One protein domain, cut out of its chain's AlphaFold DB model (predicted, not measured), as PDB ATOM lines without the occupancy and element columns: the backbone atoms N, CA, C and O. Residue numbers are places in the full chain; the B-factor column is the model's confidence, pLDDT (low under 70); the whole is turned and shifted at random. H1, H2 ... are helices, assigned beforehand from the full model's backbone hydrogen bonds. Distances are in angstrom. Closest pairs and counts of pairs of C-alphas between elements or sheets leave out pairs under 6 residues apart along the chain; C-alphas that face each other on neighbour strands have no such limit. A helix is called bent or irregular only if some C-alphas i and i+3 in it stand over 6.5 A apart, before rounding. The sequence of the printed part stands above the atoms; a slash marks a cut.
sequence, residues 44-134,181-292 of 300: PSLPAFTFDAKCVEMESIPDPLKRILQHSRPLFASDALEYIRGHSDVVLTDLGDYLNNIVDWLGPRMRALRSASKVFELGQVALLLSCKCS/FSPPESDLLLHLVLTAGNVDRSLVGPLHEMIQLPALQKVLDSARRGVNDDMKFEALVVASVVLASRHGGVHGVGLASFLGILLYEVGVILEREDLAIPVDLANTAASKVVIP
ATOM      1  N   PRO A  44      13.399  12.315   0.398       53.47
ATOM      2  CA  PRO A  44      13.210  11.109  -0.402       53.47
ATOM      3  C   PRO A  44      14.503  10.325  -0.704       53.47
ATOM      4  O   PRO A  44      14.445   9.249  -1.311       53.47
ATOM      5  N   SER A  45      15.667  10.825  -0.273       54.56
ATOM      6  CA  SER A  45      16.970  10.167  -0.417       54.56
ATOM      7  C   SER A  45      17.834  10.316   0.834       54.56
ATOM      8  O   SER A  45      17.899  11.392   1.421       54.56
ATOM      9  N   LEU A  46      18.552   9.251   1.200       54.34
ATOM     10  CA  LEU A  46      19.493   9.272   2.322       54.34
ATOM     11  C   LEU A  46      20.736  10.118   1.987       54.34
ATOM     12  O   LEU A  46      21.219  10.045   0.853       54.34
ATOM     13  N   PRO A  47      21.283  10.879   2.954       55.34
ATOM     14  CA  PRO A  47      22.526  11.616   2.759       55.34
ATOM     15  C   PRO A  47      23.713  10.659   2.592       55.34
ATOM     16  O   PRO A  47      23.703   9.543   3.117       55.34
ATOM     17  N   ALA A  48      24.745  11.116   1.881       59.50
ATOM     18  CA  ALA A  48      26.018  10.408   1.788       59.50
ATOM     19  C   ALA A  48      26.641  10.230   3.179       59.50
ATOM     20  O   ALA A  48      26.483  11.084   4.061       59.50
ATOM     21  N   PHE A  49      27.366   9.130   3.374       65.81
ATOM     22  CA  PHE A  49      28.116   8.930   4.605       65.81
ATOM     23  C   PHE A  49      29.251   9.957   4.678       65.81
ATOM     24  O   PHE A  49      30.117  10.020   3.803       65.81
ATOM     25  N   THR A  50      29.227  10.789   5.718       67.38
ATOM     26  CA  THR A  50      30.235  11.827   5.930       67.38
ATOM     27  C   THR A  50      31.211  11.382   7.004       67.38
ATOM     28  O   THR A  50      30.825  10.938   8.082       67.38
ATOM     29  N   PHE A  51      32.495  11.499   6.688       65.12
ATOM     30  CA  PHE A  51      33.572  11.315   7.645       65.12
ATOM     31  C   PHE A  51      33.792  12.665   8.330       65.12
ATOM     32  O   PHE A  51      34.175  13.626   7.664       65.12
ATOM     33  N   ASP A  52      33.484  12.777   9.625       58.12
ATOM     34  CA  ASP A  52      33.729  14.015  10.375       58.12
ATOM     35  C   ASP A  52      35.245  14.267  10.482       58.12
ATOM     36  O   ASP A  52      36.027  13.336  10.669       58.12
ATOM     37  N   ALA A  53      35.676  15.527  10.412       50.03
ATOM     38  CA  ALA A  53      37.078  15.930  10.539       50.03
ATOM     39  C   ALA A  53      37.680  15.587  11.918       50.03
ATOM     40  O   ALA A  53      38.900  15.554  12.076       50.03
ATOM     41  N   LYS A  54      36.833  15.321  12.923       49.12
ATOM     42  CA  LYS A  54      37.238  14.794  14.238       49.12
ATOM     43  C   LYS A  54      37.445  13.279  14.259       49.12
ATOM     44  O   LYS A  54      38.046  12.773  15.204       49.12
ATOM     45  N   CYS A  55      36.984  12.548  13.245       52.75
ATOM     46  CA  CYS A  55      37.406  11.173  13.022       52.75
ATOM     47  C   CYS A  55      38.839  11.213  12.478       52.75
ATOM     48  O   CYS A  55      39.070  11.207  11.275       52.75
ATOM     49  N   VAL A  56      39.806  11.242  13.398       45.16
ATOM     50  CA  VAL A  56      41.267  11.183  13.174       45.16
ATOM     51  C   VAL A  56      41.705   9.977  12.305       45.16
ATOM     52  O   VAL A  56      42.843   9.880  11.870       45.16
ATOM     53  N   GLU A  57      40.794   9.066  11.976       53.00
ATOM     54  CA  GLU A  57      41.050   7.757  11.371       53.00
ATOM     55  C   GLU A  57      41.106   7.762   9.829       53.00
ATOM     56  O   GLU A  57      41.148   6.702   9.211       53.00
ATOM     57  N   MET A  58      41.122   8.929   9.166       52.97
ATOM     58  CA  MET A  58      41.288   8.974   7.703       52.97
ATOM     59  C   MET A  58      42.675   8.507   7.246       52.97
ATOM     60  O   MET A  58      42.796   8.020   6.127       52.97
ATOM     61  N   GLU A  59      43.727   8.645   8.052       57.50
ATOM     62  CA  GLU A  59      45.079   8.282   7.599       57.50
ATOM     63  C   GLU A  59      45.285   6.765   7.480       57.50
ATOM     64  O   GLU A  59      46.062   6.328   6.634       57.50
ATOM     65  N   SER A  60      44.562   5.955   8.261       66.75
ATOM     66  CA  SER A  60      44.728   4.496   8.279       66.75
ATOM     67  C   SER A  60      43.880   3.755   7.241       66.75
ATOM     68  O   SER A  60      44.197   2.617   6.901       66.75
ATOM     69  N   ILE A  61      42.817   4.374   6.712       76.00
ATOM     70  CA  ILE A  61      41.925   3.731   5.737       76.00
ATOM     71  C   ILE A  61      42.423   4.006   4.307       76.00
ATOM     72  O   ILE A  61      42.551   5.169   3.916       76.00
ATOM     73  N   PRO A  62      42.631   2.972   3.474       76.75
ATOM     74  CA  PRO A  62      42.958   3.148   2.063       76.75
ATOM     75  C   PRO A  62      41.915   3.967   1.292       76.75
ATOM     76  O   PRO A  62      40.705   3.780   1.443       76.75
ATOM     77  N   ASP A  63      42.378   4.827   0.386       77.44
ATOM     78  CA  ASP A  63      41.513   5.706  -0.413       77.44
ATOM     79  C   ASP A  63      40.421   4.991  -1.229       77.44
ATOM     80  O   ASP A  63      39.306   5.521  -1.297       77.44
ATOM     81  N   PRO A  64      40.653   3.795  -1.815       76.56
ATOM     82  CA  PRO A  64      39.583   3.044  -2.469       76.56
ATOM     83  C   PRO A  64      38.425   2.721  -1.518       76.56
ATOM     84  O   PRO A  64      37.265   2.889  -1.889       76.56
ATOM     85  N   LEU A  65      38.726   2.335  -0.274       78.19
ATOM     86  CA  LEU A  65      37.712   2.010   0.729       78.19
ATOM     87  C   LEU A  65      36.982   3.257   1.216       78.19
ATOM     88  O   LEU A  65      35.760   3.225   1.344       78.19
ATOM     89  N   LYS A  66      37.686   4.381   1.399       80.19
ATOM     90  CA  LYS A  66      37.036   5.664   1.712       80.19
ATOM     91  C   LYS A  66      35.983   6.017   0.673       80.19
ATOM     92  O   LYS A  66      34.859   6.332   1.042       80.19
ATOM     93  N   ARG A  67      36.324   5.926  -0.617       78.31
ATOM     94  CA  ARG A  67      35.376   6.224  -1.702       78.31
ATOM     95  C   ARG A  67      34.169   5.296  -1.665       78.31
ATOM     96  O   ARG A  67      33.045   5.768  -1.791       78.31
ATOM     97  N   ILE A  68      34.387   3.998  -1.449       77.56
ATOM     98  CA  ILE A  68      33.296   3.024  -1.323       77.56
ATOM     99  C   ILE A  68      32.363   3.415  -0.175       77.56
ATOM    100  O   ILE A  68      31.155   3.492  -0.376       77.56
ATOM    101  N   LEU A  69      32.910   3.723   1.001       78.62
ATOM    102  CA  LEU A  69      32.128   4.091   2.181       78.62
ATOM    103  C   LEU A  69      31.393   5.429   2.014       78.62
ATOM    104  O   LEU A  69      30.224   5.518   2.372       78.62
ATOM    105  N   GLN A  70      32.035   6.449   1.432       77.44
ATOM    106  CA  GLN A  70      31.424   7.760   1.149       77.44
ATOM    107  C   GLN A  70      30.200   7.641   0.238       77.44
ATOM    108  O   GLN A  70      29.205   8.342   0.422       77.44
ATOM    109  N   HIS A  71      30.274   6.735  -0.735       73.25
ATOM    110  CA  HIS A  71      29.189   6.440  -1.663       73.25
ATOM    111  C   HIS A  71      28.322   5.265  -1.209       73.25
ATOM    112  O   HIS A  71      27.581   4.725  -2.017       73.25
ATOM    113  N   SER A  72      28.406   4.850   0.054       71.06
ATOM    114  CA  SER A  72      27.515   3.845   0.631       71.06
ATOM    115  C   SER A  72      26.474   4.507   1.528       71.06
ATOM    116  O   SER A  72      26.649   5.624   2.023       71.06
ATOM    117  N   ARG A  73      25.365   3.804   1.772       71.12
ATOM    118  CA  ARG A  73      24.356   4.267   2.737       71.12
ATOM    119  C   ARG A  73      24.936   4.385   4.148       71.12
ATOM    120  O   ARG A  73      25.690   3.502   4.551       71.12
ATOM    121  N   PRO A  74      24.500   5.371   4.957       70.38
ATOM    122  CA  PRO A  74      25.128   5.643   6.245       70.38
ATOM    123  C   PRO A  74      25.203   4.462   7.217       70.38
ATOM    124  O   PRO A  74      26.243   4.258   7.831       70.38
ATOM    125  N   LEU A  75      24.140   3.656   7.329       70.06
ATOM    126  CA  LEU A  75      24.150   2.480   8.209       70.06
ATOM    127  C   LEU A  75      25.141   1.413   7.719       70.06
ATOM    128  O   LEU A  75      25.939   0.913   8.498       70.06
ATOM    129  N   PHE A  76      25.144   1.131   6.412       73.31
ATOM    130  CA  PHE A  76      26.088   0.184   5.809       73.31
ATOM    131  C   PHE A  76      27.530   0.643   5.962       73.31
ATOM    132  O   PHE A  76      28.397  -0.153   6.302       73.31
ATOM    133  N   ALA A  77      27.785   1.925   5.710       77.81
ATOM    134  CA  ALA A  77      29.105   2.510   5.858       77.81
ATOM    135  C   ALA A  77      29.567   2.493   7.322       77.81
ATOM    136  O   ALA A  77      30.730   2.205   7.583       77.81
ATOM    137  N   SER A  78      28.660   2.737   8.274       78.19
ATOM    138  CA  SER A  78      28.942   2.644   9.709       78.19
ATOM    139  C   SER A  78      29.327   1.224  10.125       78.19
ATOM    140  O   SER A  78      30.347   1.042  10.786       78.19
ATOM    141  N   ASP A  79      28.559   0.216   9.706       80.06
ATOM    142  CA  ASP A  79      28.859  -1.183  10.022       80.06
ATOM    143  C   ASP A  79      30.169  -1.622   9.353       80.06
ATOM    144  O   ASP A  79      31.029  -2.236   9.977       80.06
ATOM    145  N   ALA A  80      30.380  -1.256   8.090       83.12
ATOM    146  CA  ALA A  80      31.625  -1.548   7.387       83.12
ATOM    147  C   ALA A  80      32.839  -0.894   8.066       83.12
ATOM    148  O   ALA A  80      33.909  -1.494   8.151       83.12
ATOM    149  N   LEU A  81      32.676   0.321   8.593       83.75
ATOM    150  CA  LEU A  81      33.712   1.006   9.358       83.75
ATOM    151  C   LEU A  81      34.006   0.297  10.687       83.75
ATOM    152  O   LEU A  81      35.167   0.213  11.083       83.75
ATOM    153  N   GLU A  82      32.988  -0.243  11.361       85.81
ATOM    154  CA  GLU A  82      33.163  -1.087  12.550       85.81
ATOM    155  C   GLU A  82      34.031  -2.315  12.234       85.81
ATOM    156  O   GLU A  82      34.975  -2.599  12.974       85.81
ATOM    157  N   TYR A  83      33.786  -2.986  11.100       87.00
ATOM    158  CA  TYR A  83      34.642  -4.086  10.648       87.00
ATOM    159  C   TYR A  83      36.092  -3.639  10.449       87.00
ATOM    160  O   TYR A  83      37.003  -4.265  10.992       87.00
ATOM    161  N   ILE A  84      36.305  -2.549   9.706       84.06
ATOM    162  CA  ILE A  84      37.645  -2.031   9.387       84.06
ATOM    163  C   ILE A  84      38.421  -1.710  10.671       84.06
ATOM    164  O   ILE A  84      39.595  -2.057  10.788       84.06
ATOM    165  N   ARG A  85      37.761  -1.109  11.668       80.44
ATOM    166  CA  ARG A  85      38.360  -0.803  12.977       80.44
ATOM    167  C   ARG A  85      38.785  -2.056  13.732       80.44
ATOM    168  O   ARG A  85      39.893  -2.104  14.262       80.44
ATOM    169  N   GLY A  86      37.918  -3.067  13.757       82.31
ATOM    170  CA  GLY A  86      38.186  -4.343  14.420       82.31
ATOM    171  C   GLY A  86      39.289  -5.180  13.762       82.31
ATOM    172  O   GLY A  86      39.751  -6.136  14.373       82.31
ATOM    173  N   HIS A  87      39.714  -4.820  12.546       81.50
ATOM    174  CA  HIS A  87      40.685  -5.567  11.740       81.50
ATOM    175  C   HIS A  87      41.811  -4.665  11.204       81.50
ATOM    176  O   HIS A  87      42.329  -4.886  10.108       81.50
ATOM    177  N   SER A  88      42.193  -3.642  11.972       70.19
ATOM    178  CA  SER A  88      43.223  -2.662  11.588       70.19
ATOM    179  C   SER A  88      44.638  -3.246  11.461       70.19
ATOM    180  O   SER A  88      45.473  -2.667  10.769       70.19
ATOM    181  N   ASP A  89      44.887  -4.418  12.049       64.94
ATOM    182  CA  ASP A  89      46.163  -5.142  11.960       64.94
ATOM    183  C   ASP A  89      46.340  -5.908  10.634       64.94
ATOM    184  O   ASP A  89      47.426  -6.412  10.331       64.94
ATOM    185  N   VAL A  90      45.276  -6.026   9.831       65.88
ATOM    186  CA  VAL A  90      45.319  -6.725   8.544       65.88
ATOM    187  C   VAL A  90      46.011  -5.828   7.522       65.88
ATOM    188  O   VAL A  90      45.447  -4.844   7.043       65.88
ATOM    189  N   VAL A  91      47.246  -6.184   7.159       64.31
ATOM    190  CA  VAL A  91      47.953  -5.527   6.056       64.31
ATOM    191  C   VAL A  91      47.146  -5.740   4.781       64.31
ATOM    192  O   VAL A  91      46.907  -6.874   4.368       64.31
ATOM    193  N   LEU A  92      46.733  -4.641   4.152       66.94
ATOM    194  CA  LEU A  92      45.932  -4.659   2.933       66.94
ATOM    195  C   LEU A  92      46.811  -5.031   1.728       66.94
ATOM    196  O   LEU A  92      47.203  -4.181   0.932       66.94
ATOM    197  N   THR A  93      47.192  -6.305   1.641       68.38
ATOM    198  CA  THR A  93      48.016  -6.845   0.551       68.38
ATOM    199  C   THR A  93      47.203  -7.094  -0.713       68.38
ATOM    200  O   THR A  93      47.738  -6.958  -1.809       68.38
ATOM    201  N   ASP A  94      45.915  -7.414  -0.556       77.75
ATOM    202  CA  ASP A  94      44.961  -7.631  -1.642       77.75
ATOM    203  C   ASP A  94      43.623  -6.944  -1.308       77.75
ATOM    204  O   ASP A  94      42.972  -7.244  -0.304       77.75
ATOM    205  N   LEU A  95      43.229  -5.973  -2.138       76.81
ATOM    206  CA  LEU A  95      41.994  -5.209  -1.951       76.81
ATOM    207  C   LEU A  95      40.745  -6.069  -2.174       76.81
ATOM    208  O   LEU A  95      39.731  -5.838  -1.518       76.81
ATOM    209  N   GLY A  96      40.786  -7.024  -3.101       77.25
ATOM    210  CA  GLY A  96      39.631  -7.858  -3.396       77.25
ATOM    211  C   GLY A  96      39.360  -8.859  -2.277       77.25
ATOM    212  O   GLY A  96      38.209  -9.012  -1.872       77.25
ATOM    213  N   ASP A  97      40.400  -9.448  -1.685       79.12
ATOM    214  CA  ASP A  97      40.230 -10.341  -0.530       79.12
ATOM    215  C   ASP A  97      39.696  -9.568   0.674       79.12
ATOM    216  O   ASP A  97      38.790 -10.020   1.373       79.12
ATOM    217  N   TYR A  98      40.190  -8.348   0.874       81.81
ATOM    218  CA  TYR A  98      39.690  -7.479   1.929       81.81
ATOM    219  C   TYR A  98      38.211  -7.105   1.730       81.81
ATOM    220  O   TYR A  98      37.427  -7.134   2.680       81.81
ATOM    221  N   LEU A  99      37.802  -6.796   0.494       80.94
ATOM    222  CA  LEU A  99      36.401  -6.527   0.159       80.94
ATOM    223  C   LEU A  99      35.515  -7.762   0.338       80.94
ATOM    224  O   LEU A  99      34.410  -7.624   0.859       80.94
ATOM    225  N   ASN A 100      35.995  -8.949  -0.037       81.38
ATOM    226  CA  ASN A 100      35.304 -10.208   0.235       81.38
ATOM    227  C   ASN A 100      35.069 -10.394   1.733       81.38
ATOM    228  O   ASN A 100      33.944 -10.667   2.135       81.38
ATOM    229  N   ASN A 101      36.082 -10.149   2.564       85.38
ATOM    230  CA  ASN A 101      35.943 -10.293   4.011       85.38
ATOM    231  C   ASN A 101      34.945  -9.290   4.613       85.38
ATOM    232  O   ASN A 101      34.148  -9.662   5.476       85.38
ATOM    233  N   ILE A 102      34.941  -8.033   4.146       85.62
ATOM    234  CA  ILE A 102      33.924  -7.049   4.554       85.62
ATOM    235  C   ILE A 102      32.526  -7.538   4.160       85.62
ATOM    236  O   ILE A 102      31.597  -7.475   4.965       85.62
ATOM    237  N   VAL A 103      32.361  -8.010   2.922       84.31
ATOM    238  CA  VAL A 103      31.080  -8.501   2.399       84.31
ATOM    239  C   VAL A 103      30.587  -9.708   3.190       84.31
ATOM    240  O   VAL A 103      29.436  -9.708   3.627       84.31
ATOM    241  N   ASP A 104      31.456 -10.689   3.429       84.88
ATOM    242  CA  ASP A 104      31.140 -11.903   4.180       84.88
ATOM    243  C   ASP A 104      30.779 -11.576   5.640       84.88
ATOM    244  O   ASP A 104      29.899 -12.207   6.224       84.88
ATOM    245  N   TRP A 105      31.380 -10.535   6.228       85.69
ATOM    246  CA  TRP A 105      31.028 -10.072   7.571       85.69
ATOM    247  C   TRP A 105      29.703  -9.290   7.617       85.69
ATOM    248  O   TRP A 105      28.900  -9.462   8.541       85.69
ATOM    249  N   LEU A 106      29.434  -8.443   6.619       81.50
ATOM    250  CA  LEU A 106      28.209  -7.639   6.543       81.50
ATOM    251  C   LEU A 106      26.982  -8.466   6.138       81.50
ATOM    252  O   LEU A 106      25.892  -8.241   6.664       81.50
ATOM    253  N   GLY A 107      27.127  -9.421   5.218       78.69
ATOM    254  CA  GLY A 107      26.027 -10.192   4.623       78.69
ATOM    255  C   GLY A 107      25.066 -10.825   5.641       78.69
ATOM    256  O   GLY A 107      23.848 -10.613   5.549       78.69
ATOM    257  N   PRO A 108      25.554 -11.579   6.643       76.81
ATOM    258  CA  PRO A 108      24.727 -12.126   7.719       76.81
ATOM    259  C   PRO A 108      24.033 -11.052   8.562       76.81
ATOM    260  O   PRO A 108      22.828 -11.156   8.796       76.81
ATOM    261  N   ARG A 109      24.748  -9.990   8.971       75.94
ATOM    262  CA  ARG A 109      24.188  -8.895   9.791       75.94
ATOM    263  C   ARG A 109      23.053  -8.192   9.054       75.94
ATOM    264  O   ARG A 109      21.966  -7.998   9.598       75.94
ATOM    265  N   MET A 110      23.268  -7.908   7.774       70.81
ATOM    266  CA  MET A 110      22.277  -7.258   6.930       70.81
ATOM    267  C   MET A 110      21.048  -8.127   6.686       70.81
ATOM    268  O   MET A 110      19.958  -7.579   6.556       70.81
ATOM    269  N   ARG A 111      21.183  -9.455   6.629       67.31
ATOM    270  CA  ARG A 111      20.029 -10.366   6.551       67.31
ATOM    271  C   ARG A 111      19.300 -10.491   7.885       67.31
ATOM    272  O   ARG A 111      18.071 -10.491   7.888       67.31
ATOM    273  N   ALA A 112      20.023 -10.522   9.003       69.56
ATOM    274  CA  ALA A 112      19.434 -10.566  10.339       69.56
ATOM    275  C   ALA A 112      18.555  -9.335  10.621       69.56
ATOM    276  O   ALA A 112      17.428  -9.487  11.087       69.56
ATOM    277  N   LEU A 113      19.010  -8.137  10.226       62.81
ATOM    278  CA  LEU A 113      18.228  -6.891  10.299       62.81
ATOM    279  C   LEU A 113      16.921  -6.929   9.490       62.81
ATOM    280  O   LEU A 113      16.055  -6.080   9.670       62.81
ATOM    281  N   ARG A 114      16.778  -7.888   8.572       59.72
ATOM    282  CA  ARG A 114      15.673  -7.962   7.606       59.72
ATOM    283  C   ARG A 114      14.758  -9.161   7.819       59.72
ATOM    284  O   ARG A 114      13.882  -9.374   6.980       59.72
ATOM    285  N   SER A 115      15.015  -9.942   8.876       50.06
ATOM    286  CA  SER A 115      14.256 -11.107   9.347       50.06
ATOM    287  C   SER A 115      13.252 -11.653   8.320       50.06
ATOM    288  O   SER A 115      12.075 -11.301   8.359       50.06
ATOM    289  N   ALA A 116      13.727 -12.471   7.372       51.56
ATOM    290  CA  ALA A 116      12.904 -13.268   6.450       51.56
ATOM    291  C   ALA A 116      11.733 -12.524   5.768       51.56
ATOM    292  O   ALA A 116      10.674 -13.101   5.505       51.56
ATOM    293  N   SER A 117      11.883 -11.226   5.489       59.03
ATOM    294  CA  SER A 117      10.847 -10.511   4.757       59.03
ATOM    295  C   SER A 117      10.864 -10.976   3.303       59.03
ATOM    296  O   SER A 117      11.830 -10.732   2.584       59.03
ATOM    297  N   LYS A 118       9.767 -11.581   2.831       61.22
ATOM    298  CA  LYS A 118       9.558 -11.903   1.404       61.22
ATOM    299  C   LYS A 118       9.816 -10.691   0.497       61.22
ATOM    300  O   LYS A 118      10.195 -10.850  -0.654       61.22
ATOM    301  N   VAL A 119       9.661  -9.471   1.017       59.19
ATOM    302  CA  VAL A 119       9.980  -8.217   0.317       59.19
ATOM    303  C   VAL A 119      11.473  -8.097   0.011       59.19
ATOM    304  O   VAL A 119      11.843  -7.614  -1.057       59.19
ATOM    305  N   PHE A 120      12.339  -8.548   0.921       64.06
ATOM    306  CA  PHE A 120      13.780  -8.563   0.706       64.06
ATOM    307  C   PHE A 120      14.155  -9.485  -0.453       64.06
ATOM    308  O   PHE A 120      14.839  -9.041  -1.371       64.06
ATOM    309  N   GLU A 121      13.659 -10.722  -0.437       67.06
ATOM    310  CA  GLU A 121      13.901 -11.725  -1.483       67.06
ATOM    311  C   GLU A 121      13.362 -11.262  -2.840       67.06
ATOM    312  O   GLU A 121      14.086 -11.267  -3.834       67.06
ATOM    313  N   LEU A 122      12.123 -10.761  -2.875       66.75
ATOM    314  CA  LEU A 122      11.530 -10.188  -4.085       66.75
ATOM    315  C   LEU A 122      12.337  -8.992  -4.601       66.75
ATOM    316  O   LEU A 122      12.490  -8.835  -5.810       66.75
ATOM    317  N   GLY A 123      12.890  -8.177  -3.701       65.25
ATOM    318  CA  GLY A 123      13.813  -7.099  -4.037       65.25
ATOM    319  C   GLY A 123      15.108  -7.611  -4.668       65.25
ATOM    320  O   GLY A 123      15.518  -7.080  -5.696       65.25
ATOM    321  N   GLN A 124      15.727  -8.658  -4.111       69.31
ATOM    322  CA  GLN A 124      16.936  -9.269  -4.681       69.31
ATOM    323  C   GLN A 124      16.695  -9.780  -6.102       69.31
ATOM    324  O   GLN A 124      17.473  -9.501  -7.014       69.31
ATOM    325  N   VAL A 125      15.583 -10.483  -6.310       71.88
ATOM    326  CA  VAL A 125      15.234 -11.002  -7.635       71.88
ATOM    327  C   VAL A 125      14.904  -9.858  -8.595       71.88
ATOM    328  O   VAL A 125      15.361  -9.856  -9.736       71.88
ATOM    329  N   ALA A 126      14.183  -8.833  -8.138       67.62
ATOM    330  CA  ALA A 126      13.906  -7.646  -8.940       67.62
ATOM    331  C   ALA A 126      15.191  -6.892  -9.329       67.62
ATOM    332  O   ALA A 126      15.298  -6.446 -10.467       67.62
ATOM    333  N   LEU A 127      16.183  -6.802  -8.436       67.81
ATOM    334  CA  LEU A 127      17.496  -6.221  -8.726       67.81
ATOM    335  C   LEU A 127      18.221  -6.997  -9.834       67.81
ATOM    336  O   LEU A 127      18.737  -6.399 -10.776       67.81
ATOM    337  N   LEU A 128      18.251  -8.326  -9.732       70.62
ATOM    338  CA  LEU A 128      18.903  -9.187 -10.723       70.62
ATOM    339  C   LEU A 128      18.236  -9.090 -12.093       70.62
ATOM    340  O   LEU A 128      18.921  -9.048 -13.109       70.62
ATOM    341  N   LEU A 129      16.910  -8.991 -12.114       70.00
ATOM    342  CA  LEU A 129      16.126  -8.862 -13.337       70.00
ATOM    343  C   LEU A 129      15.984  -7.403 -13.803       70.00
ATOM    344  O   LEU A 129      15.273  -7.144 -14.773       70.00
ATOM    345  N   SER A 130      16.618  -6.442 -13.125       61.47
ATOM    346  CA  SER A 130      16.488  -5.002 -13.397       61.47
ATOM    347  C   SER A 130      15.029  -4.526 -13.488       61.47
ATOM    348  O   SER A 130      14.667  -3.670 -14.296       61.47
ATOM    349  N   CYS A 131      14.167  -5.096 -12.649       56.78
ATOM    350  CA  CYS A 131      12.747  -4.788 -12.563       56.78
ATOM    351  C   CYS A 131      12.469  -3.827 -11.403       56.78
ATOM    352  O   CYS A 131      13.065  -3.918 -10.330       56.78
ATOM    353  N   LYS A 132      11.513  -2.911 -11.591       53.41
ATOM    354  CA  LYS A 132      11.018  -2.064 -10.499       53.41
ATOM    355  C   LYS A 132      10.031  -2.869  -9.659       53.41
ATOM    356  O   LYS A 132       9.052  -3.375 -10.197       53.41
ATOM    357  N   CYS A 133      10.259  -2.958  -8.352       47.28
ATOM    358  CA  CYS A 133       9.304  -3.564  -7.433       47.28
ATOM    359  C   CYS A 133       8.476  -2.461  -6.759       47.28
ATOM    360  O   CYS A 133       9.006  -1.639  -6.015       47.28
ATOM    361  N   SER A 134       7.171  -2.416  -7.026       46.53
ATOM    362  CA  SER A 134       6.238  -1.582  -6.264       46.53
ATOM    363  C   SER A 134       5.400  -2.483  -5.365       46.53
ATOM    364  O   SER A 134       4.357  -2.987  -5.780       46.53
ATOM    365  N   PHE A 181      16.211  -0.070  -6.286       57.12
ATOM    366  CA  PHE A 181      17.620  -0.133  -5.945       57.12
ATOM    367  C   PHE A 181      18.342   1.089  -6.500       57.12
ATOM    368  O   PHE A 181      18.068   1.563  -7.604       57.12
ATOM    369  N   SER A 182      19.265   1.622  -5.704       61.56
ATOM    370  CA  SER A 182      20.211   2.618  -6.202       61.56
ATOM    371  C   SER A 182      21.110   1.960  -7.249       61.56
ATOM    372  O   SER A 182      21.335   0.754  -7.162       61.56
ATOM    373  N   PRO A 183      21.601   2.695  -8.253       65.12
ATOM    374  CA  PRO A 183      22.558   2.123  -9.189       65.12
ATOM    375  C   PRO A 183      23.853   1.736  -8.440       65.12
ATOM    376  O   PRO A 183      24.152   2.362  -7.418       65.12
ATOM    377  N   PRO A 184      24.617   0.728  -8.907       64.19
ATOM    378  CA  PRO A 184      25.831   0.266  -8.227       64.19
ATOM    379  C   PRO A 184      26.837   1.380  -7.931       64.19
ATOM    380  O   PRO A 184      27.489   1.362  -6.896       64.19
ATOM    381  N   GLU A 185      26.927   2.396  -8.790       65.56
ATOM    382  CA  GLU A 185      27.848   3.524  -8.604       65.56
ATOM    383  C   GLU A 185      27.477   4.423  -7.419       65.56
ATOM    384  O   GLU A 185      28.316   5.171  -6.928       65.56
ATOM    385  N   SER A 186      26.221   4.376  -6.975       66.44
ATOM    386  CA  SER A 186      25.719   5.175  -5.857       66.44
ATOM    387  C   SER A 186      25.639   4.406  -4.543       66.44
ATOM    388  O   SER A 186      25.253   5.014  -3.552       66.44
ATOM    389  N   ASP A 187      25.888   3.090  -4.552       69.38
ATOM    390  CA  ASP A 187      25.859   2.251  -3.348       69.38
ATOM    391  C   ASP A 187      26.591   0.918  -3.578       69.38
ATOM    392  O   ASP A 187      26.010  -0.166  -3.493       69.38
ATOM    393  N   LEU A 188      27.870   0.984  -3.959       75.44
ATOM    394  CA  LEU A 188      28.608  -0.201  -4.412       75.44
ATOM    395  C   LEU A 188      28.655  -1.281  -3.330       75.44
ATOM    396  O   LEU A 188      28.427  -2.450  -3.628       75.44
ATOM    397  N   LEU A 189      28.898  -0.894  -2.075       76.94
ATOM    398  CA  LEU A 189      28.988  -1.846  -0.974       76.94
ATOM    399  C   LEU A 189      27.654  -2.544  -0.716       76.94
ATOM    400  O   LEU A 189      27.650  -3.743  -0.471       76.94
ATOM    401  N   LEU A 190      26.521  -1.843  -0.840       75.25
ATOM    402  CA  LEU A 190      25.204  -2.476  -0.784       75.25
ATOM    403  C   LEU A 190      25.066  -3.549  -1.864       75.25
ATOM    404  O   LEU A 190      24.632  -4.656  -1.567       75.25
ATOM    405  N   HIS A 191      25.428  -3.243  -3.111       74.75
ATOM    406  CA  HIS A 191      25.347  -4.222  -4.200       74.75
ATOM    407  C   HIS A 191      26.273  -5.408  -3.965       74.75
ATOM    408  O   HIS A 191      25.852  -6.543  -4.174       74.75
ATOM    409  N   LEU A 192      27.491  -5.166  -3.487       75.94
ATOM    410  CA  LEU A 192      28.430  -6.227  -3.138       75.94
ATOM    411  C   LEU A 192      27.879  -7.096  -2.002       75.94
ATOM    412  O   LEU A 192      27.777  -8.296  -2.172       75.94
ATOM    413  N   VAL A 193      27.396  -6.517  -0.905       75.12
ATOM    414  CA  VAL A 193      26.813  -7.277   0.218       75.12
ATOM    415  C   VAL A 193      25.593  -8.100  -0.190       75.12
ATOM    416  O   VAL A 193      25.323  -9.161   0.364       75.12
ATOM    417  N   LEU A 194      24.816  -7.596  -1.143       70.19
ATOM    418  CA  LEU A 194      23.591  -8.244  -1.585       70.19
ATOM    419  C   LEU A 194      23.792  -9.248  -2.702       70.19
ATOM    420  O   LEU A 194      22.861  -9.983  -3.009       70.19
ATOM    421  N   THR A 195      24.942  -9.262  -3.362       69.81
ATOM    422  CA  THR A 195      25.101 -10.071  -4.570       69.81
ATOM    423  C   THR A 195      26.445 -10.762  -4.709       69.81
ATOM    424  O   THR A 195      26.514 -11.760  -5.420       69.81
ATOM    425  N   ALA A 196      27.482 -10.258  -4.049       66.69
ATOM    426  CA  ALA A 196      28.758 -10.927  -3.870       66.69
ATOM    427  C   ALA A 196      28.708 -11.791  -2.602       66.69
ATOM    428  O   ALA A 196      28.032 -11.446  -1.633       66.69
ATOM    429  N   GLY A 197      29.433 -12.906  -2.612       64.50
ATOM    430  CA  GLY A 197      29.597 -13.746  -1.432       64.50
ATOM    431  C   GLY A 197      30.218 -15.088  -1.783       64.50
ATOM    432  O   GLY A 197      29.796 -15.741  -2.741       64.50
ATOM    433  N   ASN A 198      31.204 -15.496  -0.984       64.12
ATOM    434  CA  ASN A 198      31.864 -16.793  -1.134       64.12
ATOM    435  C   ASN A 198      31.033 -17.922  -0.516       64.12
ATOM    436  O   ASN A 198      30.946 -19.022  -1.055       64.12
ATOM    437  N   VAL A 199      30.392 -17.635   0.618       56.41
ATOM    438  CA  VAL A 199      29.722 -18.648   1.449       56.41
ATOM    439  C   VAL A 199      28.217 -18.420   1.502       56.41
ATOM    440  O   VAL A 199      27.441 -19.369   1.601       56.41
ATOM    441  N   ASP A 200      27.791 -17.164   1.389       59.84
ATOM    442  CA  ASP A 200      26.431 -16.780   1.705       59.84
ATOM    443  C   ASP A 200      25.614 -16.390   0.483       59.84
ATOM    444  O   ASP A 200      25.938 -15.474  -0.270       59.84
ATOM    445  N   ARG A 201      24.514 -17.116   0.291       66.00
ATOM    446  CA  ARG A 201      23.610 -16.888  -0.824       66.00
ATOM    447  C   ARG A 201      22.623 -15.776  -0.487       66.00
ATOM    448  O   ARG A 201      22.007 -15.761   0.581       66.00
ATOM    449  N   SER A 202      22.438 -14.869  -1.437       63.22
ATOM    450  CA  SER A 202      21.475 -13.770  -1.332       63.22
ATOM    451  C   SER A 202      20.019 -14.212  -1.487       63.22
ATOM    452  O   SER A 202      19.113 -13.484  -1.090       63.22
ATOM    453  N   LEU A 203      19.797 -15.389  -2.079       74.25
ATOM    454  CA  LEU A 203      18.491 -15.990  -2.343       74.25
ATOM    455  C   LEU A 203      18.319 -17.278  -1.531       74.25
ATOM    456  O   LEU A 203      19.266 -18.051  -1.386       74.25
ATOM    457  N   VAL A 204      17.095 -17.522  -1.057       73.94
ATOM    458  CA  VAL A 204      16.736 -18.729  -0.291       73.94
ATOM    459  C   VAL A 204      16.664 -19.979  -1.178       73.94
ATOM    460  O   VAL A 204      16.947 -21.076  -0.706       73.94
ATOM    461  N   GLY A 205      16.337 -19.821  -2.464       79.88
ATOM    462  CA  GLY A 205      16.210 -20.908  -3.442       79.88
ATOM    463  C   GLY A 205      16.763 -20.525  -4.820       79.88
ATOM    464  O   GLY A 205      17.056 -19.347  -5.052       79.88
ATOM    465  N   PRO A 206      17.024 -21.504  -5.712       86.19
ATOM    466  CA  PRO A 206      17.539 -21.277  -7.068       86.19
ATOM    467  C   PRO A 206      16.677 -20.256  -7.818       86.19
ATOM    468  O   PRO A 206      15.463 -20.176  -7.615       86.19
ATOM    469  N   LEU A 207      17.306 -19.428  -8.650       86.06
ATOM    470  CA  LEU A 207      16.638 -18.303  -9.297       86.06
ATOM    471  C   LEU A 207      15.412 -18.753 -10.102       86.06
ATOM    472  O   LEU A 207      14.377 -18.092 -10.040       86.06
ATOM    473  N   HIS A 208      15.495 -19.892 -10.796       86.44
ATOM    474  CA  HIS A 208      14.363 -20.442 -11.538       86.44
ATOM    475  C   HIS A 208      13.137 -20.711 -10.649       86.44
ATOM    476  O   HIS A 208      12.027 -20.435 -11.086       86.44
ATOM    477  N   GLU A 209      13.302 -21.162  -9.401       87.38
ATOM    478  CA  GLU A 209      12.192 -21.331  -8.451       87.38
ATOM    479  C   GLU A 209      11.677 -19.982  -7.945       87.38
ATOM    480  O   GLU A 209      10.468 -19.750  -7.874       87.38
ATOM    481  N   MET A 210      12.592 -19.062  -7.634       82.25
ATOM    482  CA  MET A 210      12.247 -17.723  -7.153       82.25
ATOM    483  C   MET A 210      11.434 -16.928  -8.178       82.25
ATOM    484  O   MET A 210      10.535 -16.176  -7.796       82.25
ATOM    485  N   ILE A 211      11.692 -17.123  -9.475       78.81
ATOM    486  CA  ILE A 211      10.942 -16.454 -10.544       78.81
ATOM    487  C   ILE A 211       9.505 -16.976 -10.677       78.81
ATOM    488  O   ILE A 211       8.614 -16.225 -11.071       78.81
ATOM    489  N   GLN A 212       9.244 -18.221 -10.274       79.19
ATOM    490  CA  GLN A 212       7.897 -18.799 -10.291       79.19
ATOM    491  C   GLN A 212       7.030 -18.344  -9.108       79.19
ATOM    492  O   GLN A 212       5.844 -18.678  -9.045       79.19
ATOM    493  N   LEU A 213       7.578 -17.569  -8.162       76.75
ATOM    494  CA  LEU A 213       6.806 -17.073  -7.027       76.75
ATOM    495  C   LEU A 213       5.660 -16.161  -7.506       76.75
ATOM    496  O   LEU A 213       5.916 -15.138  -8.148       76.75
ATOM    497  N   PRO A 214       4.397 -16.426  -7.110       73.75
ATOM    498  CA  PRO A 214       3.249 -15.634  -7.560       73.75
ATOM    499  C   PRO A 214       3.363 -14.133  -7.264       73.75
ATOM    500  O   PRO A 214       2.852 -13.302  -8.012       73.75
ATOM    501  N   ALA A 215       4.032 -13.772  -6.164       67.44
ATOM    502  CA  ALA A 215       4.271 -12.380  -5.795       67.44
ATOM    503  C   ALA A 215       5.252 -11.686  -6.752       67.44
ATOM    504  O   ALA A 215       5.019 -10.538  -7.126       67.44
ATOM    505  N   LEU A 216       6.306 -12.384  -7.186       67.88
ATOM    506  CA  LEU A 216       7.244 -11.844  -8.164       67.88
ATOM    507  C   LEU A 216       6.599 -11.757  -9.541       67.88
ATOM    508  O   LEU A 216       6.803 -10.769 -10.237       67.88
ATOM    509  N   GLN A 217       5.774 -12.733  -9.913       70.12
ATOM    510  CA  GLN A 217       5.167 -12.719 -11.235       70.12
ATOM    511  C   GLN A 217       4.245 -11.513 -11.433       70.12
ATOM    512  O   GLN A 217       4.353 -10.812 -12.433       70.12
ATOM    513  N   LYS A 218       3.491 -11.127 -10.396       67.00
ATOM    514  CA  LYS A 218       2.751  -9.854 -10.379       67.00
ATOM    515  C   LYS A 218       3.654  -8.618 -10.531       67.00
ATOM    516  O   LYS A 218       3.247  -7.627 -11.141       67.00
ATOM    517  N   VAL A 219       4.867  -8.644  -9.974       60.97
ATOM    518  CA  VAL A 219       5.861  -7.561 -10.117       60.97
ATOM    519  C   VAL A 219       6.431  -7.524 -11.538       60.97
ATOM    520  O   VAL A 219       6.531  -6.450 -12.124       60.97
ATOM    521  N   LEU A 220       6.760  -8.675 -12.121       62.38
ATOM    522  CA  LEU A 220       7.277  -8.775 -13.487       62.38
ATOM    523  C   LEU A 220       6.234  -8.330 -14.518       62.38
ATOM    524  O   LEU A 220       6.551  -7.524 -15.394       62.38
ATOM    525  N   ASP A 221       4.984  -8.758 -14.341       63.59
ATOM    526  CA  ASP A 221       3.860  -8.400 -15.209       63.59
ATOM    527  C   ASP A 221       3.524  -6.895 -15.138       63.59
ATOM    528  O   ASP A 221       3.104  -6.291 -16.127       63.59
ATOM    529  N   SER A 222       3.734  -6.255 -13.979       56.62
ATOM    530  CA  SER A 222       3.479  -4.817 -13.786       56.62
ATOM    531  C   SER A 222       4.643  -3.917 -14.212       56.62
ATOM    532  O   SER A 222       4.406  -2.832 -14.752       56.62
ATOM    533  N   ALA A 223       5.891  -4.353 -14.007       52.41
ATOM    534  CA  ALA A 223       7.094  -3.616 -14.394       52.41
ATOM    535  C   ALA A 223       7.335  -3.633 -15.911       52.41
ATOM    536  O   ALA A 223       7.952  -2.711 -16.445       52.41
ATOM    537  N   ARG A 224       6.847  -4.663 -16.608       57.38
ATOM    538  CA  ARG A 224       7.088  -4.870 -18.033       57.38
ATOM    539  C   ARG A 224       5.767  -5.128 -18.760       57.38
ATOM    540  O   ARG A 224       5.435  -6.258 -19.106       57.38
ATOM    541  N   ARG A 225       4.992  -4.063 -19.002       43.66
ATOM    542  CA  ARG A 225       3.811  -4.133 -19.883       43.66
ATOM    543  C   ARG A 225       4.270  -4.556 -21.290       43.66
ATOM    544  O   ARG A 225       4.727  -3.705 -22.045       43.66
ATOM    545  N   GLY A 226       4.166  -5.847 -21.623       50.28
ATOM    546  CA  GLY A 226       4.406  -6.372 -22.978       50.28
ATOM    547  C   GLY A 226       5.427  -7.511 -23.125       50.28
ATOM    548  O   GLY A 226       6.097  -7.573 -24.148       50.28
ATOM    549  N   VAL A 227       5.578  -8.396 -22.137       47.28
ATOM    550  CA  VAL A 227       6.560  -9.499 -22.175       47.28
ATOM    551  C   VAL A 227       5.935 -10.793 -22.707       47.28
ATOM    552  O   VAL A 227       4.990 -11.304 -22.111       47.28
ATOM    553  N   ASN A 228       6.505 -11.344 -23.784       55.66
ATOM    554  CA  ASN A 228       6.331 -12.749 -24.185       55.66
ATOM    555  C   ASN A 228       7.237 -13.656 -23.329       55.66
ATOM    556  O   ASN A 228       8.248 -13.190 -22.800       55.66
ATOM    557  N   ASP A 229       6.917 -14.948 -23.212       59.75
ATOM    558  CA  ASP A 229       7.681 -15.905 -22.388       59.75
ATOM    559  C   ASP A 229       9.186 -15.971 -22.740       59.75
ATOM    560  O   ASP A 229      10.016 -16.147 -21.844       59.75
ATOM    561  N   ASP A 230       9.561 -15.690 -23.992       58.69
ATOM    562  CA  ASP A 230      10.957 -15.622 -24.455       58.69
ATOM    563  C   ASP A 230      11.804 -14.595 -23.676       58.69
ATOM    564  O   ASP A 230      12.950 -14.853 -23.310       58.69
ATOM    565  N   MET A 231      11.217 -13.446 -23.328       62.19
ATOM    566  CA  MET A 231      11.884 -12.390 -22.555       62.19
ATOM    567  C   MET A 231      12.028 -12.743 -21.065       62.19
ATOM    568  O   MET A 231      12.883 -12.178 -20.374       62.19
ATOM    569  N   LYS A 232      11.202 -13.661 -20.540       68.81
ATOM    570  CA  LYS A 232      11.358 -14.187 -19.171       68.81
ATOM    571  C   LYS A 232      12.538 -15.146 -19.107       68.81
ATOM    572  O   LYS A 232      13.330 -15.065 -18.170       68.81
ATOM    573  N   PHE A 233      12.671 -16.002 -20.117       75.00
ATOM    574  CA  PHE A 233      13.800 -16.917 -20.237       75.00
ATOM    575  C   PHE A 233      15.123 -16.162 -20.410       75.00
ATOM    576  O   PHE A 233      16.078 -16.439 -19.690       75.00
ATOM    577  N   GLU A 234      15.167 -15.150 -21.281       74.69
ATOM    578  CA  GLU A 234      16.359 -14.309 -21.454       74.69
ATOM    579  C   GLU A 234      16.766 -13.625 -20.140       74.69
ATOM    580  O   GLU A 234      17.930 -13.677 -19.740       74.69
ATOM    581  N   ALA A 235      15.803 -13.042 -19.420       73.25
ATOM    582  CA  ALA A 235      16.073 -12.391 -18.142       73.25
ATOM    583  C   ALA A 235      16.561 -13.379 -17.068       73.25
ATOM    584  O   ALA A 235      17.469 -13.036 -16.312       73.25
ATOM    585  N   LEU A 236      16.002 -14.596 -17.025       80.44
ATOM    586  CA  LEU A 236      16.482 -15.676 -16.161       80.44
ATOM    587  C   LEU A 236      17.937 -16.023 -16.492       80.44
ATOM    588  O   LEU A 236      18.771 -15.986 -15.597       80.44
ATOM    589  N   VAL A 237      18.262 -16.291 -17.761       82.12
ATOM    590  CA  VAL A 237      19.625 -16.661 -18.177       82.12
ATOM    591  C   VAL A 237      20.626 -15.562 -17.830       82.12
ATOM    592  O   VAL A 237      21.669 -15.844 -17.240       82.12
ATOM    593  N   VAL A 238      20.307 -14.304 -18.136       80.88
ATOM    594  CA  VAL A 238      21.170 -13.160 -17.816       80.88
ATOM    595  C   VAL A 238      21.397 -13.048 -16.308       80.88
ATOM    596  O   VAL A 238      22.536 -12.910 -15.863       80.88
ATOM    597  N   ALA A 239      20.338 -13.143 -15.506       79.00
ATOM    598  CA  ALA A 239      20.449 -13.072 -14.055       79.00
ATOM    599  C   ALA A 239      21.199 -14.276 -13.458       79.00
ATOM    600  O   ALA A 239      21.975 -14.094 -12.521       79.00
ATOM    601  N   SER A 240      21.047 -15.477 -14.022       86.06
ATOM    602  CA  SER A 240      21.806 -16.670 -13.629       86.06
ATOM    603  C   SER A 240      23.291 -16.548 -13.972       86.06
ATOM    604  O   SER A 240      24.125 -16.895 -13.141       86.06
ATOM    605  N   VAL A 241      23.644 -15.994 -15.138       84.00
ATOM    606  CA  VAL A 241      25.040 -15.668 -15.500       84.00
ATOM    607  C   VAL A 241      25.633 -14.690 -14.493       84.00
ATOM    608  O   VAL A 241      26.745 -14.884 -13.999       84.00
ATOM    609  N   VAL A 242      24.868 -13.656 -14.150       80.31
ATOM    610  CA  VAL A 242      25.269 -12.665 -13.159       80.31
ATOM    611  C   VAL A 242      25.477 -13.323 -11.793       80.31
ATOM    612  O   VAL A 242      26.544 -13.155 -11.220       80.31
ATOM    613  N   LEU A 243      24.538 -14.126 -11.285       81.56
ATOM    614  CA  LEU A 243      24.692 -14.840 -10.010       81.56
ATOM    615  C   LEU A 243      25.887 -15.799 -10.004       81.56
ATOM    616  O   LEU A 243      26.677 -15.783  -9.061       81.56
ATOM    617  N   ALA A 244      26.051 -16.590 -11.064       85.06
ATOM    618  CA  ALA A 244      27.156 -17.530 -11.192       85.06
ATOM    619  C   ALA A 244      28.506 -16.812 -11.136       85.06
ATOM    620  O   ALA A 244      29.389 -17.233 -10.393       85.06
ATOM    621  N   SER A 245      28.638 -15.678 -11.835       80.56
ATOM    622  CA  SER A 245      29.878 -14.891 -11.878       80.56
ATOM    623  C   SER A 245      30.342 -14.354 -10.516       80.56
ATOM    624  O   SER A 245      31.506 -14.002 -10.362       80.56
ATOM    625  N   ARG A 246      29.445 -14.279  -9.526       80.62
ATOM    626  CA  ARG A 246      29.685 -13.628  -8.227       80.62
ATOM    627  C   ARG A 246      30.055 -14.594  -7.111       80.62
ATOM    628  O   ARG A 246      30.292 -14.160  -5.986       80.62
ATOM    629  N   HIS A 247      30.068 -15.894  -7.394       80.50
ATOM    630  CA  HIS A 247      30.202 -16.894  -6.341       80.50
ATOM    631  C   HIS A 247      31.588 -16.976  -5.708       80.50
ATOM    632  O   HIS A 247      31.678 -17.352  -4.551       80.50
ATOM    633  N   GLY A 248      32.649 -16.605  -6.426       76.81
ATOM    634  CA  GLY A 248      33.975 -16.414  -5.821       76.81
ATOM    635  C   GLY A 248      34.178 -14.989  -5.292       76.81
ATOM    636  O   GLY A 248      35.298 -14.474  -5.246       76.81
ATOM    637  N   GLY A 249      33.077 -14.315  -4.946       77.31
ATOM    638  CA  GLY A 249      33.089 -12.959  -4.429       77.31
ATOM    639  C   GLY A 249      33.491 -11.934  -5.489       77.31
ATOM    640  O   GLY A 249      33.162 -12.058  -6.671       77.31
ATOM    641  N   VAL A 250      34.198 -10.888  -5.067       76.62
ATOM    642  CA  VAL A 250      34.578  -9.752  -5.923       76.62
ATOM    643  C   VAL A 250      35.631 -10.103  -6.977       76.62
ATOM    644  O   VAL A 250      35.757  -9.390  -7.969       76.62
ATOM    645  N   HIS A 251      36.353 -11.211  -6.797       75.50
ATOM    646  CA  HIS A 251      37.354 -11.708  -7.747       75.50
ATOM    647  C   HIS A 251      36.748 -12.425  -8.954       75.50
ATOM    648  O   HIS A 251      37.446 -12.682  -9.937       75.50
ATOM    649  N   GLY A 252      35.451 -12.722  -8.904       76.19
ATOM    650  CA  GLY A 252      34.826 -13.611  -9.865       76.19
ATOM    651  C   GLY A 252      35.046 -15.076  -9.503       76.19
ATOM    652  O   GLY A 252      35.398 -15.408  -8.377       76.19
ATOM    653  N   VAL A 253      34.804 -15.977 -10.446       82.75
ATOM    654  CA  VAL A 253      34.738 -17.421 -10.191       82.75
ATOM    655  C   VAL A 253      35.437 -18.210 -11.298       82.75
ATOM    656  O   VAL A 253      35.461 -17.795 -12.457       82.75
ATOM    657  N   GLY A 254      36.009 -19.368 -10.968       85.00
ATOM    658  CA  GLY A 254      36.570 -20.273 -11.974       85.00
ATOM    659  C   GLY A 254      35.498 -20.823 -12.922       85.00
ATOM    660  O   GLY A 254      34.340 -20.984 -12.540       85.00
ATOM    661  N   LEU A 255      35.882 -21.151 -14.158       84.69
ATOM    662  CA  LEU A 255      34.955 -21.632 -15.192       84.69
ATOM    663  C   LEU A 255      34.110 -22.851 -14.763       84.69
ATOM    664  O   LEU A 255      32.923 -22.905 -15.077       84.69
ATOM    665  N   ALA A 256      34.694 -23.818 -14.048       84.94
ATOM    666  CA  ALA A 256      33.991 -25.031 -13.606       84.94
ATOM    667  C   ALA A 256      32.837 -24.701 -12.650       84.94
ATOM    668  O   ALA A 256      31.684 -25.061 -12.897       84.94
ATOM    669  N   SER A 257      33.156 -23.946 -11.599       86.31
ATOM    670  CA  SER A 257      32.199 -23.481 -10.602       86.31
ATOM    671  C   SER A 257      31.162 -22.552 -11.226       86.31
ATOM    672  O   SER A 257      29.972 -22.694 -10.963       86.31
ATOM    673  N   PHE A 258      31.576 -21.657 -12.131       87.12
ATOM    674  CA  PHE A 258      30.655 -20.808 -12.887       87.12
ATOM    675  C   PHE A 258      29.585 -21.632 -13.611       87.12
ATOM    676  O   PHE A 258      28.396 -21.355 -13.467       87.12
ATOM    677  N   LEU A 259      29.995 -22.651 -14.373       88.25
ATOM    678  CA  LEU A 259      29.068 -23.491 -15.130       88.25
ATOM    679  C   LEU A 259      28.150 -24.295 -14.207       88.25
ATOM    680  O   LEU A 259      26.949 -24.345 -14.460       88.25
ATOM    681  N   GLY A 260      28.686 -24.870 -13.128       88.12
ATOM    682  CA  GLY A 260      27.884 -25.589 -12.137       88.12
ATOM    683  C   GLY A 260      26.778 -24.716 -11.545       88.12
ATOM    684  O   GLY A 260      25.599 -25.067 -11.573       88.12
ATOM    685  N   ILE A 261      27.128 -23.507 -11.112       88.69
ATOM    686  CA  ILE A 261      26.169 -22.576 -10.504       88.69
ATOM    687  C   ILE A 261      25.187 -22.046 -11.535       88.69
ATOM    688  O   ILE A 261      24.009 -21.913 -11.228       88.69
ATOM    689  N   LEU A 262      25.642 -21.763 -12.757       90.00
ATOM    690  CA  LEU A 262      24.762 -21.343 -13.841       90.00
ATOM    691  C   LEU A 262      23.658 -22.381 -14.057       90.00
ATOM    692  O   LEU A 262      22.483 -22.018 -14.046       90.00
ATOM    693  N   LEU A 263      24.030 -23.659 -14.194       90.00
ATOM    694  CA  LEU A 263      23.087 -24.764 -14.379       90.00
ATOM    695  C   LEU A 263      22.158 -24.947 -13.177       90.00
ATOM    696  O   LEU A 263      20.977 -25.238 -13.368       90.00
ATOM    697  N   TYR A 264      22.660 -24.748 -11.960       89.75
ATOM    698  CA  TYR A 264      21.848 -24.780 -10.746       89.75
ATOM    699  C   TYR A 264      20.811 -23.643 -10.728       89.75
ATOM    700  O   TYR A 264      19.620 -23.871 -10.515       89.75
ATOM    701  N   GLU A 265      21.228 -22.409 -11.027       89.06
ATOM    702  CA  GLU A 265      20.343 -21.242 -10.997       89.06
ATOM    703  C   GLU A 265      19.246 -21.320 -12.073       89.06
ATOM    704  O   GLU A 265      18.114 -20.910 -11.802       89.06
ATOM    705  N   VAL A 266      19.537 -21.886 -13.256       89.50
ATOM    706  CA  VAL A 266      18.527 -22.115 -14.313       89.50
ATOM    707  C   VAL A 266      17.679 -23.381 -14.115       89.50
ATOM    708  O   VAL A 266      16.693 -23.552 -14.828       89.50
ATOM    709  N   GLY A 267      18.027 -24.252 -13.162       87.62
ATOM    710  CA  GLY A 267      17.261 -25.465 -12.837       87.62
ATOM    711  C   GLY A 267      17.572 -26.690 -13.698       87.62
ATOM    712  O   GLY A 267      16.737 -27.581 -13.827       87.62
ATOM    713  N   VAL A 268      18.760 -26.747 -14.304       88.00
ATOM    714  CA  VAL A 268      19.235 -27.931 -15.042       88.00
ATOM    715  C   VAL A 268      19.782 -28.996 -14.088       88.00
ATOM    716  O   VAL A 268      19.600 -30.187 -14.334       88.00
ATOM    717  N   ILE A 269      20.430 -28.575 -13.000       84.75
ATOM    718  CA  ILE A 269      20.899 -29.458 -11.926       84.75
ATOM    719  C   ILE A 269      20.253 -29.056 -10.598       84.75
ATOM    720  O   ILE A 269      19.943 -27.886 -10.382       84.75
ATOM    721  N   LEU A 270      20.035 -30.037  -9.722       76.88
ATOM    722  CA  LEU A 270      19.363 -29.836  -8.432       76.88
ATOM    723  C   LEU A 270      20.330 -29.446  -7.315       76.88
ATOM    724  O   LEU A 270      19.939 -28.768  -6.366       76.88
ATOM    725  N   GLU A 271      21.585 -29.868  -7.429       78.69
ATOM    726  CA  GLU A 271      22.614 -29.618  -6.430       78.69
ATOM    727  C   GLU A 271      23.625 -28.604  -6.950       78.69
ATOM    728  O   GLU A 271      23.926 -28.530  -8.144       78.69
ATOM    729  N   ARG A 272      24.118 -27.775  -6.031       76.56
ATOM    730  CA  ARG A 272      25.117 -26.758  -6.332       76.56
ATOM    731  C   ARG A 272      26.492 -27.402  -6.247       76.56
ATOM    732  O   ARG A 272      27.107 -27.410  -5.186       76.56
ATOM    733  N   GLU A 273      26.950 -27.936  -7.366       70.44
ATOM    734  CA  GLU A 273      28.228 -28.636  -7.446       70.44
ATOM    735  C   GLU A 273      29.149 -27.999  -8.483       70.44
ATOM    736  O   GLU A 273      28.698 -27.406  -9.469       70.44
ATOM    737  N   ASP A 274      30.454 -28.152  -8.270       66.88
ATOM    738  CA  ASP A 274      31.439 -27.852  -9.298       66.88
ATOM    739  C   ASP A 274      31.298 -28.862 -10.430       66.88
ATOM    740  O   ASP A 274      31.385 -30.077 -10.228       66.88
ATOM    741  N   LEU A 275      31.109 -28.360 -11.650       72.56
ATOM    742  CA  LEU A 275      31.027 -29.249 -12.793       72.56
ATOM    743  C   LEU A 275      32.400 -29.870 -13.053       72.56
ATOM    744  O   LEU A 275      33.389 -29.156 -13.240       72.56
ATOM    745  N   ALA A 276      32.454 -31.197 -13.146       67.81
ATOM    746  CA  ALA A 276      33.646 -31.880 -13.623       67.81
ATOM    747  C   ALA A 276      33.886 -31.495 -15.091       67.81
ATOM    748  O   ALA A 276      33.239 -32.007 -16.006       67.81
ATOM    749  N   ILE A 277      34.812 -30.562 -15.321       65.75
ATOM    750  CA  ILE A 277      35.249 -30.221 -16.672       65.75
ATOM    751  C   ILE A 277      35.957 -31.459 -17.248       65.75
ATOM    752  O   ILE A 277      36.859 -31.989 -16.591       65.75
ATOM    753  N   PRO A 278      35.590 -31.928 -18.458       64.62
ATOM    754  CA  PRO A 278      36.267 -33.044 -19.108       64.62
ATOM    755  C   PRO A 278      37.791 -32.878 -19.074       64.62
ATOM    756  O   PRO A 278      38.302 -31.779 -19.289       64.62
ATOM    757  N   VAL A 279      38.520 -33.969 -18.816       56.03
ATOM    758  CA  VAL A 279      39.977 -33.964 -18.560       56.03
ATOM    759  C   VAL A 279      40.776 -33.260 -19.670       56.03
ATOM    760  O   VAL A 279      41.743 -32.554 -19.383       56.03
ATOM    761  N   ASP A 280      40.318 -33.358 -20.921       59.50
ATOM    762  CA  ASP A 280      40.932 -32.684 -22.074       59.50
ATOM    763  C   ASP A 280      40.810 -31.150 -22.026       59.50
ATOM    764  O   ASP A 280      41.686 -30.446 -22.518       59.50
ATOM    765  N   LEU A 281      39.767 -30.614 -21.386       55.50
ATOM    766  CA  LEU A 281      39.585 -29.181 -21.140       55.50
ATOM    767  C   LEU A 281      40.265 -28.742 -19.832       55.50
ATOM    768  O   LEU A 281      40.795 -27.634 -19.765       55.50
ATOM    769  N   ALA A 282      40.338 -29.607 -18.817       53.38
ATOM    770  CA  ALA A 282      41.031 -29.315 -17.558       53.38
ATOM    771  C   ALA A 282      42.548 -29.085 -17.747       53.38
ATOM    772  O   ALA A 282      43.137 -28.229 -17.083       53.38
ATOM    773  N   ASN A 283      43.164 -29.787 -18.706       56.47
ATOM    774  CA  ASN A 283      44.577 -29.624 -19.082       56.47
ATOM    775  C   ASN A 283      44.849 -28.440 -20.031       56.47
ATOM    776  O   ASN A 283      46.004 -28.164 -20.358       56.47
ATOM    777  N   THR A 284      43.813 -27.723 -20.473       57.88
ATOM    778  CA  THR A 284      43.966 -26.503 -21.280       57.88
ATOM    779  C   THR A 284      43.931 -25.248 -20.410       57.88
ATOM    780  O   THR A 284      43.547 -25.288 -19.243       57.88
ATOM    781  N   ALA A 285      44.282 -24.097 -20.995       62.31
ATOM    782  CA  ALA A 285      44.150 -22.779 -20.366       62.31
ATOM    783  C   ALA A 285      42.750 -22.503 -19.767       62.31
ATOM    784  O   ALA A 285      42.627 -21.613 -18.931       62.31
ATOM    785  N   ALA A 286      41.727 -23.283 -20.145       60.97
ATOM    786  CA  ALA A 286      40.369 -23.234 -19.611       60.97
ATOM    787  C   ALA A 286      40.280 -23.443 -18.086       60.97
ATOM    788  O   ALA A 286      39.444 -22.805 -17.454       60.97
ATOM    789  N   SER A 287      41.155 -24.248 -17.464       64.56
ATOM    790  CA  SER A 287      41.181 -24.403 -15.993       64.56
ATOM    791  C   SER A 287      41.708 -23.169 -15.253       64.56
ATOM    792  O   SER A 287      41.495 -23.032 -14.051       64.56
ATOM    793  N   LYS A 288      42.360 -22.245 -15.968       73.12
ATOM    794  CA  LYS A 288      42.822 -20.949 -15.448       73.12
ATOM    795  C   LYS A 288      41.874 -19.801 -15.797       73.12
ATOM    796  O   LYS A 288      42.161 -18.658 -15.452       73.12
ATOM    797  N   VAL A 289      40.781 -20.076 -16.512       81.25
ATOM    798  CA  VAL A 289      39.810 -19.045 -16.882       81.25
ATOM    799  C   VAL A 289      38.997 -18.674 -15.651       81.25
ATOM    800  O   VAL A 289      38.258 -19.492 -15.100       81.25
ATOM    801  N   VAL A 290      39.130 -17.410 -15.260       82.38
ATOM    802  CA  VAL A 290      38.299 -16.764 -14.249       82.38
ATOM    803  C   VAL A 290      37.250 -15.932 -14.972       82.38
ATOM    804  O   VAL A 290      37.574 -15.084 -15.805       82.38
ATOM    805  N   ILE A 291      35.988 -16.193 -14.660       80.06
ATOM    806  CA  ILE A 291      34.870 -15.349 -15.055       80.06
ATOM    807  C   ILE A 291      34.801 -14.199 -14.049       80.06
ATOM    808  O   ILE A 291      34.613 -14.469 -12.864       80.06
ATOM    809  N   PRO A 292      34.974 -12.935 -14.475       79.56
ATOM    810  CA  PRO A 292      34.993 -11.803 -13.556       79.56
ATOM    811  C   PRO A 292      33.614 -11.571 -12.937       79.56
ATOM    812  O   PRO A 292      32.602 -11.966 -13.511       79.56
TER     813      PRO A 292
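AT A GLANCE: This is residues 44 to 134 and 181 to 292 of the 300 residues of an uncharacterized protein of Phytophthora cactorum (UniProt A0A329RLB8). Two lobes of crossed helices make a flat, all-helix body. In one lobe H1, H2, H3 and H5 touch in a ring, and in the other the helical hairpin of H8 and H9 has H6 packed on it, with H4 and H7 beyond H6. The short helices H10 and H11 lie far out past H9, while residues 225 to 231 stick out free at the turn into H8. The printed part has 203 residues with eleven named helices, H1 to H11 in order along the chain, and no named strand. It is compact, with a radius of gyration of the C-alphas of 18.8 A, and spans 56 by 49 by 26 A.

HOW THE PARTS SIT: The longest helix is H3, residues 95 to 112, only just irregular, with C-alphas 105 and 108 6.6 A apart. With its residues 103 to 107 alone it touches H5, residues 188 to 195, at a steep tilt of 64 degrees, the same way; the closest C-alphas, of Val 103 and Val 193, are 4.9 A apart. With its residues 102 to 106 alone H3 touches residues 79 to 84 of H2, residues 74 to 86, at a steep tilt of 59 degrees, opposite ways; the closest C-alphas, of Ala 80 and Ile 102, are 6.6 A apart. H1, residues 63 to 70, forms a helical hairpin with H2, touching its residues 77 to 81 alone at a steep tilt of 39 degrees; the closest C-alphas, of Leu 69 and Ala 77, are 5.0 A apart. H1 and H5 only just touch, with 3 pairs of C-alphas within 8 A, the closest being Ile 68 and Leu 188 at 6.5 A. H8, residues 229 to 245, and H9, residues 255 to 266, form the other helical hairpin, with 17 pairs of C-alphas within 8 A, opposite ways at 37 degrees, only just a steep tilt; the closest C-alphas, of Ala 244 and Phe 258, are 5.1 A apart. H6, residues 207 to 211, touches H9, with the C-alphas of Leu 207 and Glu 265 closest at 5.0 A, and H8, with those of Leu 207 and Ser 240 closest at 6.9 A. H4, residues 118 to 128, only just touches H6, with 3 pairs within 8 A and C-alphas 125 and 210 closest at 7.4 A. It also only just touches H7, residues 214 to 223, with 3 pairs within 8 A and C-alphas 122 and 216 closest at 6.1 A. H11, residues 285 to 288, touches residues 255 to 256 of H9, with C-alphas 287 and 255 closest at 6.9 A. H10, residues 279 to 282, touches no helix. Every O i to N i+4 pair is within hydrogen-bond range in H1, H2, H4, H5, H6, H7, H8 and H9, and 12 of 14 in H3; H10 and H11 are too short for such a pair.

IN THESE COORDINATES: H3 runs 26.2 A from C-alpha 95 at (41.994, -5.209, -1.951), H8 24.6 A, H2 18.4 A, H9 16.5 A, H4 15.5 A and H7 14.3 A. H1 begins at C-alpha 63, at (41.513, 5.706, -0.413), and H11 ends at C-alpha 288, at (42.822, -20.949, -15.448).

THE WHOLE: The two C-alphas farthest apart, of Lys 54 and Asp 280, are 59.9 A apart. Residues 135 to 180 are not printed, and C-alphas 134 and 181 are 11.5 A apart across that cut. The links H5 to H6 and H9 to H10 are long. Residues 253 to 254 pair antiparallel with residues 290 to 291. The mean pLDDT of the printed part is 71.3; 88 residues are under 70, among them 44 to 60, 111 to 124, 218 to 232 and 276 to 287.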